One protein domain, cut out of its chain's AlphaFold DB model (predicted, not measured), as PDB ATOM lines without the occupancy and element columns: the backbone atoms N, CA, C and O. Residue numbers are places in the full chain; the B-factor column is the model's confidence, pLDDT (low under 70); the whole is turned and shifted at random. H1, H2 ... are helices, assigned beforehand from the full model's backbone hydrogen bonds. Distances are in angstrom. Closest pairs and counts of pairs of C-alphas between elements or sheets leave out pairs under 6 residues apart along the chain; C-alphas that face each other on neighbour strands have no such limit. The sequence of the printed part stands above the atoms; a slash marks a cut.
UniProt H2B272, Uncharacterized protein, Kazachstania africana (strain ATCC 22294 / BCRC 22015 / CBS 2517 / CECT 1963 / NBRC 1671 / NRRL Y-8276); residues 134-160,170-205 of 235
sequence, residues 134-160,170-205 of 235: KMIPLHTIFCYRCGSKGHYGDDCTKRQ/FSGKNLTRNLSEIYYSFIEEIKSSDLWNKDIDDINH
ATOM      1  N   LYS A 134     -28.020 -17.674 -29.142       66.00
ATOM      2  CA  LYS A 134     -27.783 -19.100 -29.353       66.00
ATOM      3  C   LYS A 134     -26.333 -19.370 -28.979       66.00
ATOM      4  O   LYS A 134     -25.437 -19.022 -29.738       66.00
ATOM      5  N   MET A 135     -26.116 -19.988 -27.831       69.44
ATOM      6  CA  MET A 135     -24.823 -20.538 -27.458       69.44
ATOM      7  C   MET A 135     -24.770 -22.019 -27.852       69.44
ATOM      8  O   MET A 135     -25.782 -22.719 -27.788       69.44
ATOM      9  N   ILE A 136     -23.599 -22.512 -28.264       75.75
ATOM     10  CA  ILE A 136     -23.387 -23.952 -28.445       75.75
ATOM     11  C   ILE A 136     -23.046 -24.576 -27.089       75.75
ATOM     12  O   ILE A 136     -22.005 -24.245 -26.517       75.75
ATOM     13  N   PRO A 137     -23.852 -25.522 -26.579       79.44
ATOM     14  CA  PRO A 137     -23.517 -26.259 -25.369       79.44
ATOM     15  C   PRO A 137     -22.447 -27.319 -25.674       79.44
ATOM     16  O   PRO A 137     -22.749 -28.502 -25.814       79.44
ATOM     17  N   LEU A 138     -21.179 -26.905 -25.765       80.12
ATOM     18  CA  LEU A 138     -20.037 -27.767 -26.118       80.12
ATOM     19  C   LEU A 138     -19.925 -29.015 -25.226       80.12
ATOM     20  O   LEU A 138     -19.606 -30.096 -25.714       80.12
ATOM     21  N   HIS A 139     -20.281 -28.896 -23.944       77.38
ATOM     22  CA  HIS A 139     -20.315 -30.005 -22.984       77.38
ATOM     23  C   HIS A 139     -21.317 -31.121 -23.332       77.38
ATOM     24  O   HIS A 139     -21.175 -32.246 -22.859       77.38
ATOM     25  N   THR A 140     -22.327 -30.824 -24.154       83.38
ATOM     26  CA  THR A 140     -23.327 -31.804 -24.617       83.38
ATOM     27  C   THR A 140     -22.981 -32.422 -25.965       83.38
ATOM     28  O   THR A 140     -23.634 -33.375 -26.389       83.38
ATOM     29  N   ILE A 141     -21.972 -31.892 -26.660       88.88
ATOM     30  CA  ILE A 141     -21.531 -32.427 -27.944       88.88
ATOM     31  C   ILE A 141     -20.585 -33.586 -27.671       88.88
ATOM     32  O   ILE A 141     -19.613 -33.429 -26.938       88.88
ATOM     33  N   PHE A 142     -20.840 -34.725 -28.311       90.06
ATOM     34  CA  PHE A 142     -19.985 -35.904 -28.244       90.06
ATOM     35  C   PHE A 142     -19.455 -36.272 -29.626       90.06
ATOM     36  O   PHE A 142     -20.176 -36.251 -30.630       90.06
ATOM     37  N   CYS A 143     -18.188 -36.661 -29.667       90.44
ATOM     38  CA  CYS A 143     -17.531 -37.110 -30.877       90.44
ATOM     39  C   CYS A 143     -17.873 -38.572 -31.173       90.44
ATOM     40  O   CYS A 143     -17.523 -39.473 -30.413       90.44
ATOM     41  N   TYR A 144     -18.459 -38.837 -32.342       89.06
ATOM     42  CA  TYR A 144     -18.771 -40.204 -32.770       89.06
ATOM     43  C   TYR A 144     -17.525 -41.054 -33.102       89.06
ATOM     44  O   TYR A 144     -17.652 -42.258 -33.301       89.06
ATOM     45  N   ARG A 145     -16.330 -40.448 -33.197       86.62
ATOM     46  CA  ARG A 145     -15.071 -41.155 -33.508       86.62
ATOM     47  C   ARG A 145     -14.255 -41.522 -32.277       86.62
ATOM     48  O   ARG A 145     -13.636 -42.575 -32.265       86.62
ATOM     49  N   CYS A 146     -14.211 -40.657 -31.264       87.25
ATOM     50  CA  CYS A 146     -13.397 -40.893 -30.070       87.25
ATOM     51  C   CYS A 146     -14.183 -40.945 -28.762       87.25
ATOM     52  O   CYS A 146     -13.580 -41.191 -27.725       87.25
ATOM     53  N   GLY A 147     -15.491 -40.684 -28.791       87.44
ATOM     54  CA  GLY A 147     -16.347 -40.663 -27.603       87.44
ATOM     55  C   GLY A 147     -16.157 -39.444 -26.695       87.44
ATOM     56  O   GLY A 147     -16.980 -39.222 -25.816       87.44
ATOM     57  N   SER A 148     -15.118 -38.633 -26.913       85.75
ATOM     58  CA  SER A 148     -14.834 -37.439 -26.109       85.75
ATOM     59  C   SER A 148     -15.852 -36.325 -26.364       85.75
ATOM     60  O   SER A 148     -16.400 -36.203 -27.467       85.75
ATOM     61  N   LYS A 149     -16.084 -35.492 -25.347       87.56
ATOM     62  CA  LYS A 149     -16.954 -34.313 -25.440       87.56
ATOM     63  C   LYS A 149     -16.282 -33.162 -26.200       87.56
ATOM     64  O   LYS A 149     -15.061 -33.125 -26.342       87.56
ATOM     65  N   GLY A 150     -17.078 -32.204 -26.670       87.88
ATOM     66  CA  GLY A 150     -16.592 -30.887 -27.093       87.88
ATOM     67  C   GLY A 150     -16.374 -30.646 -28.568       87.88
ATOM     68  O   GLY A 150     -16.216 -29.499 -28.972       87.88
ATOM     69  N   HIS A 151     -16.378 -31.693 -29.380       91.00
ATOM     70  CA  HIS A 151     -16.175 -31.562 -30.813       91.00
ATOM     71  C   HIS A 151     -17.009 -32.583 -31.575       91.00
ATOM     72  O   HIS A 151     -17.312 -33.676 -31.089       91.00
ATOM     73  N   TYR A 152     -17.364 -32.229 -32.802       91.94
ATOM     74  CA  TYR A 152     -17.994 -33.155 -33.721       91.94
ATOM     75  C   TYR A 152     -16.968 -34.106 -34.342       91.94
ATOM     76  O   TYR A 152     -15.799 -33.768 -34.528       91.94
ATOM     77  N   GLY A 153     -17.413 -35.306 -34.717       90.31
ATOM     78  CA  GLY A 153     -16.504 -36.337 -35.215       90.31
ATOM     79  C   GLY A 153     -15.813 -36.001 -36.538       90.31
ATOM     80  O   GLY A 153     -14.699 -36.471 -36.756       90.31
ATOM     81  N   ASP A 154     -16.393 -35.160 -37.398       88.50
ATOM     82  CA  ASP A 154     -15.714 -34.740 -38.635       88.50
ATOM     83  C   ASP A 154     -14.528 -33.809 -38.387       88.50
ATOM     84  O   ASP A 154     -13.565 -33.831 -39.156       88.50
ATOM     85  N   ASP A 155     -14.590 -33.033 -37.304       89.50
ATOM     86  CA  ASP A 155     -13.519 -32.139 -36.863       89.50
ATOM     87  C   ASP A 155     -12.555 -32.851 -35.893       89.50
ATOM     88  O   ASP A 155     -11.643 -32.233 -35.344       89.50
ATOM     89  N   CYS A 156     -12.733 -34.161 -35.681       88.62
ATOM     90  CA  CYS A 156     -11.899 -34.938 -34.778       88.62
ATOM     91  C   CYS A 156     -10.488 -35.154 -35.340       88.62
ATOM     92  O   CYS A 156     -10.319 -35.642 -36.462       88.62
ATOM     93  N   THR A 157      -9.464 -34.863 -34.535       85.06
ATOM     94  CA  THR A 157      -8.053 -35.107 -34.884       85.06
ATOM     95  C   THR A 157      -7.687 -36.591 -34.835       85.06
ATOM     96  O   THR A 157      -6.829 -37.044 -35.594       85.06
ATOM     97  N   LYS A 158      -8.378 -37.380 -33.998       80.19
ATOM     98  CA  LYS A 158      -8.201 -38.833 -33.918       80.19
ATOM     99  C   LYS A 158      -8.801 -39.477 -35.166       80.19
ATOM    100  O   LYS A 158     -10.007 -39.702 -35.275       80.19
ATOM    101  N   ARG A 159      -7.944 -39.770 -36.141       67.00
ATOM    102  CA  ARG A 159      -8.312 -40.568 -37.311       67.00
ATOM    103  C   ARG A 159      -8.578 -42.004 -36.874       67.00
ATOM    104  O   ARG A 159      -7.650 -42.769 -36.649       67.00
ATOM    105  N   GLN A 160      -9.850 -42.376 -36.812       61.62
ATOM    106  CA  GLN A 160     -10.241 -43.773 -36.907       61.62
ATOM    107  C   GLN A 160     -10.658 -44.043 -38.354       61.62
ATOM    108  O   GLN A 160     -11.637 -43.485 -38.842       61.62
ATOM    109  N   PHE A 170     -22.398 -34.015 -38.792       90.56
ATOM    110  CA  PHE A 170     -21.713 -33.750 -37.531       90.56
ATOM    111  C   PHE A 170     -20.349 -33.103 -37.801       90.56
ATOM    112  O   PHE A 170     -19.301 -33.728 -37.628       90.56
ATOM    113  N   SER A 171     -20.394 -31.843 -38.238       89.44
ATOM    114  CA  SER A 171     -19.245 -30.954 -38.429       89.44
ATOM    115  C   SER A 171     -19.631 -29.533 -38.031       89.44
ATOM    116  O   SER A 171     -20.766 -29.111 -38.274       89.44
ATOM    117  N   GLY A 172     -18.670 -28.770 -37.508       89.25
ATOM    118  CA  GLY A 172     -18.829 -27.345 -37.219       89.25
ATOM    119  C   GLY A 172     -19.270 -26.524 -38.431       89.25
ATOM    120  O   GLY A 172     -19.986 -25.541 -38.282       89.25
ATOM    121  N   LYS A 173     -18.964 -26.988 -39.650       86.81
ATOM    122  CA  LYS A 173     -19.392 -26.352 -40.909       86.81
ATOM    123  C   LYS A 173     -20.908 -26.315 -41.118       86.81
ATOM    124  O   LYS A 173     -21.372 -25.551 -41.957       86.81
ATOM    125  N   ASN A 174     -21.672 -27.144 -40.403       87.44
ATOM    126  CA  ASN A 174     -23.138 -27.135 -40.475       87.44
ATOM    127  C   ASN A 174     -23.779 -26.136 -39.496       87.44
ATOM    128  O   ASN A 174     -25.001 -25.998 -39.479       87.44
ATOM    129  N   LEU A 175     -22.976 -25.446 -38.682       86.19
ATOM    130  CA  LEU A 175     -23.436 -24.379 -37.802       86.19
ATOM    131  C   LEU A 175     -23.668 -23.083 -38.593       86.19
ATOM    132  O   LEU A 175     -23.136 -22.882 -39.685       86.19
ATOM    133  N   THR A 176     -24.457 -22.166 -38.030       85.50
ATOM    134  CA  THR A 176     -24.522 -20.795 -38.555       85.50
ATOM    135  C   THR A 176     -23.164 -20.115 -38.401       85.50
ATOM    136  O   THR A 176     -22.403 -20.471 -37.508       85.50
ATOM    137  N   ARG A 177     -22.863 -19.111 -39.234       84.19
ATOM    138  CA  ARG A 177     -21.550 -18.440 -39.262       84.19
ATOM    139  C   ARG A 177     -21.018 -18.075 -37.866       84.19
ATOM    140  O   ARG A 177     -19.965 -18.566 -37.485       84.19
ATOM    141  N   ASN A 178     -21.797 -17.333 -37.078       84.06
ATOM    142  CA  ASN A 178     -21.399 -16.905 -35.730       84.06
ATOM    143  C   ASN A 178     -21.114 -18.097 -34.798       84.06
ATOM    144  O   ASN A 178     -20.162 -18.091 -34.029       84.06
ATOM    145  N   LEU A 179     -21.935 -19.146 -34.884       85.56
ATOM    146  CA  LEU A 179     -21.777 -20.355 -34.081       85.56
ATOM    147  C   LEU A 179     -20.557 -21.174 -34.516       85.56
ATOM    148  O   LEU A 179     -19.854 -21.737 -33.683       85.56
ATOM    149  N   SER A 180     -20.296 -21.224 -35.820       89.12
ATOM    150  CA  SER A 180     -19.125 -21.881 -36.385       89.12
ATOM    151  C   SER A 180     -17.831 -21.204 -35.934       89.12
ATOM    152  O   SER A 180     -16.868 -21.905 -35.643       89.12
ATOM    153  N   GLU A 181     -17.796 -19.872 -35.876       88.44
ATOM    154  CA  GLU A 181     -16.624 -19.110 -35.424       88.44
ATOM    155  C   GLU A 181     -16.299 -19.417 -33.953       88.44
ATOM    156  O   GLU A 181     -15.168 -19.789 -33.648       88.44
ATOM    157  N   ILE A 182     -17.307 -19.389 -33.071       86.56
ATOM    158  CA  ILE A 182     -17.160 -19.745 -31.645       86.56
ATOM    159  C   ILE A 182     -16.721 -21.207 -31.472       86.56
ATOM    160  O   ILE A 182     -15.892 -21.534 -30.627       86.56
ATOM    161  N   TYR A 183     -17.284 -22.114 -32.268       90.94
ATOM    162  CA  TYR A 183     -16.929 -23.529 -32.211       90.94
ATOM    163  C   TYR A 183     -15.465 -23.776 -32.589       90.94
ATOM    164  O   TYR A 183     -14.763 -24.518 -31.901       90.94
ATOM    165  N   TYR A 184     -14.995 -23.165 -33.680       90.38
ATOM    166  CA  TYR A 184     -13.624 -23.375 -34.134       90.38
ATOM    167  C   TYR A 184     -12.600 -22.666 -33.244       90.38
ATOM    168  O   TYR A 184     -11.545 -23.251 -33.015       90.38
ATOM    169  N   SER A 185     -12.905 -21.493 -32.677       87.94
ATOM    170  CA  SER A 185     -12.004 -20.854 -31.705       87.94
ATOM    171  C   SER A 185     -11.778 -21.739 -30.475       87.94
ATOM    172  O   SER A 185     -10.636 -21.952 -30.074       87.94
ATOM    173  N   PHE A 186     -12.843 -22.348 -29.947       85.50
ATOM    174  CA  PHE A 186     -12.758 -23.298 -28.838       85.50
ATOM    175  C   PHE A 186     -11.939 -24.549 -29.185       85.50
ATOM    176  O   PHE A 186     -11.128 -25.021 -28.390       85.50
ATOM    177  N   ILE A 187     -12.127 -25.098 -30.387       87.25
ATOM    178  CA  ILE A 187     -11.353 -26.258 -30.843       87.25
ATOM    179  C   ILE A 187      -9.861 -25.943 -30.927       87.25
ATOM    180  O   ILE A 187      -9.051 -26.784 -30.535       87.25
ATOM    181  N   GLU A 188      -9.489 -24.773 -31.443       86.00
ATOM    182  CA  GLU A 188      -8.083 -24.367 -31.515       86.00
ATOM    183  C   GLU A 188      -7.480 -24.158 -30.120       86.00
ATOM    184  O   GLU A 188      -6.345 -24.562 -29.885       86.00
ATOM    185  N   GLU A 189      -8.254 -23.642 -29.164       83.62
ATOM    186  CA  GLU A 189      -7.837 -23.522 -27.762       83.62
ATOM    187  C   GLU A 189      -7.615 -24.888 -27.086       83.62
ATOM    188  O   GLU A 189      -6.632 -25.094 -26.371       83.62
ATOM    189  N   ILE A 190      -8.477 -25.878 -27.346       79.50
ATOM    190  CA  ILE A 190      -8.263 -27.251 -26.853       79.50
ATOM    191  C   ILE A 190      -7.008 -27.872 -27.472       79.50
ATOM    192  O   ILE A 190      -6.286 -28.611 -26.799       79.50
ATOM    193  N   LYS A 191      -6.756 -27.614 -28.760       81.50
ATOM    194  CA  LYS A 191      -5.567 -28.130 -29.446       81.50
ATOM    195  C   LYS A 191      -4.290 -27.500 -28.907       81.50
ATOM    196  O   LYS A 191      -3.332 -28.229 -28.689       81.50
ATOM    197  N   SER A 192      -4.271 -26.186 -28.684       78.81
ATOM    198  CA  SER A 192      -3.083 -25.475 -28.196       78.81
ATOM    199  C   SER A 192      -2.722 -25.827 -26.753       78.81
ATOM    200  O   SER A 192      -1.562 -25.731 -26.369       78.81
ATOM    201  N   SER A 193      -3.704 -26.258 -25.961       73.69
ATOM    202  CA  SER A 193      -3.523 -26.658 -24.564       73.69
ATOM    203  C   SER A 193      -3.236 -28.157 -24.369       73.69
ATOM    204  O   SER A 193      -3.135 -28.611 -23.227       73.69
ATOM    205  N   ASP A 194      -3.126 -28.942 -25.452       68.88
ATOM    206  CA  ASP A 194      -3.001 -30.411 -25.435       68.88
ATOM    207  C   ASP A 194      -4.116 -31.132 -24.643       68.88
ATOM    208  O   ASP A 194      -4.005 -32.302 -24.260       68.88
ATOM    209  N   LEU A 195      -5.256 -30.467 -24.418       69.06
ATOM    210  CA  LEU A 195      -6.368 -30.994 -23.619       69.06
ATOM    211  C   LEU A 195      -7.324 -31.879 -24.431       69.06
ATOM    212  O   LEU A 195      -8.345 -32.312 -23.909       69.06
ATOM    213  N   TRP A 196      -6.990 -32.220 -25.679       66.94
ATOM    214  CA  TRP A 196      -7.840 -32.998 -26.598       66.94
ATOM    215  C   TRP A 196      -8.299 -34.365 -26.050       66.94
ATOM    216  O   TRP A 196      -9.291 -34.939 -26.505       66.94
ATOM    217  N   ASN A 197      -7.553 -34.916 -25.092       64.94
ATOM    218  CA  ASN A 197      -7.848 -36.196 -24.447       64.94
ATOM    219  C   ASN A 197      -8.541 -36.069 -23.089       64.94
ATOM    220  O   ASN A 197      -8.898 -37.101 -22.525       64.94
ATOM    221  N   LYS A 198      -8.699 -34.855 -22.557       63.94
ATOM    222  CA  LYS A 198      -9.343 -34.629 -21.263       63.94
ATOM    223  C   LYS A 198     -10.829 -34.377 -21.464       63.94
ATOM    224  O   LYS A 198     -11.245 -33.826 -22.485       63.94
ATOM    225  N   ASP A 199     -11.628 -34.801 -20.497       63.56
ATOM    226  CA  ASP A 199     -13.057 -34.538 -20.538       63.56
ATOM    227  C   ASP A 199     -13.307 -33.035 -20.364       63.56
ATOM    228  O   ASP A 199     -12.637 -32.362 -19.586       63.56
ATOM    229  N   ILE A 200     -14.283 -32.485 -21.100       63.84
ATOM    230  CA  ILE A 200     -14.623 -31.051 -21.022       63.84
ATOM    231  C   ILE A 200     -14.928 -30.603 -19.592       63.84
ATOM    232  O   ILE A 200     -14.658 -29.454 -19.236       63.84
ATOM    233  N   ASP A 201     -15.487 -31.502 -18.785       63.06
ATOM    234  CA  ASP A 201     -15.821 -31.222 -17.393       63.06
ATOM    235  C   ASP A 201     -14.554 -30.876 -16.579       63.06
ATOM    236  O   ASP A 201     -14.611 -30.008 -15.708       63.06
ATOM    237  N   ASP A 202     -13.394 -31.426 -16.956       58.59
ATOM    238  CA  ASP A 202     -12.086 -31.106 -16.370       58.59
ATOM    239  C   ASP A 202     -11.484 -29.809 -16.946       58.59
ATOM    240  O   ASP A 202     -10.744 -29.093 -16.267       58.59
ATOM    241  N   ILE A 203     -11.805 -29.475 -18.203       58.84
ATOM    242  CA  ILE A 203     -11.270 -28.307 -18.928       58.84
ATOM    243  C   ILE A 203     -11.927 -27.001 -18.463       58.84
ATOM    244  O   ILE A 203     -11.255 -25.970 -18.388       58.84
ATOM    245  N   ASN A 204     -13.208 -27.032 -18.083       53.56
ATOM    246  CA  ASN A 204     -13.945 -25.852 -17.607       53.56
ATOM    247  C   ASN A 204     -13.328 -25.194 -16.354       53.56
ATOM    248  O   ASN A 204     -13.586 -24.021 -16.092       53.56
ATOM    249  N   HIS A 205     -12.507 -25.918 -15.587       53.75
ATOM    250  CA  HIS A 205     -11.752 -25.359 -14.461       53.75
ATOM    251  C   HIS A 205     -10.450 -24.652 -14.877       53.75
ATOM    252  O   HIS A 205      -9.942 -23.828 -14.117       53.75
TER     253      HIS A 205
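Overview. This is residues 134 to 160 and 170 to 205 of the 235 residues of an uncharacterized protein of Kazachstania africana (strain ATCC 22294 / BCRC 22015 / CBS 2517 / CECT 1963 / NBRC 1671 / NRRL Y-8276) (UniProt H2B272). There is little regular structure here: one main helix, H1, runs along one side of a body of loops, with the winding, unnamed residues 134 to 160 beside it and a very short helix, H2, near the end of the printed part. The printed part has 63 residues with two named helices, H1 then H2, and no named strand; its class is all helix, though named elements hold only 20 residues. It is compact, with a radius of gyration of the C-alphas of 10.9 A and spans of 29 by 27 by 20 A.

Arrangement. Look first at residues 134 to 160, whose C-alphas lie 2 to 17 A from the mean of all C-alphas. Past the cut, find H1, residues 177 to 192, with every O i to N i+4 pair within hydrogen-bond range. A short link of 7 residues leads to H2, residues 200 to 203, which is apart from H1 and too short for such a pair.

Along the chain. Start at C-alpha 134, (-27.783, -19.100, -29.353). Find C-alpha 177 at (-21.550, -18.440, -39.262); H1 runs 22.6 A from there to C-alpha 192. H2 ends at C-alpha 203, (-11.270, -28.307, -18.928).

Size, cuts and confidence. The C-alphas of Lys 134 and Gln 160 are farthest apart, 31.2 A. Residues 161 to 169 are not printed; C-alphas 160 and 170 stand 15.2 A apart across this cut. Expect pLDDT under 70 at residues 134 to 135, 159 to 160 and 194 to 205.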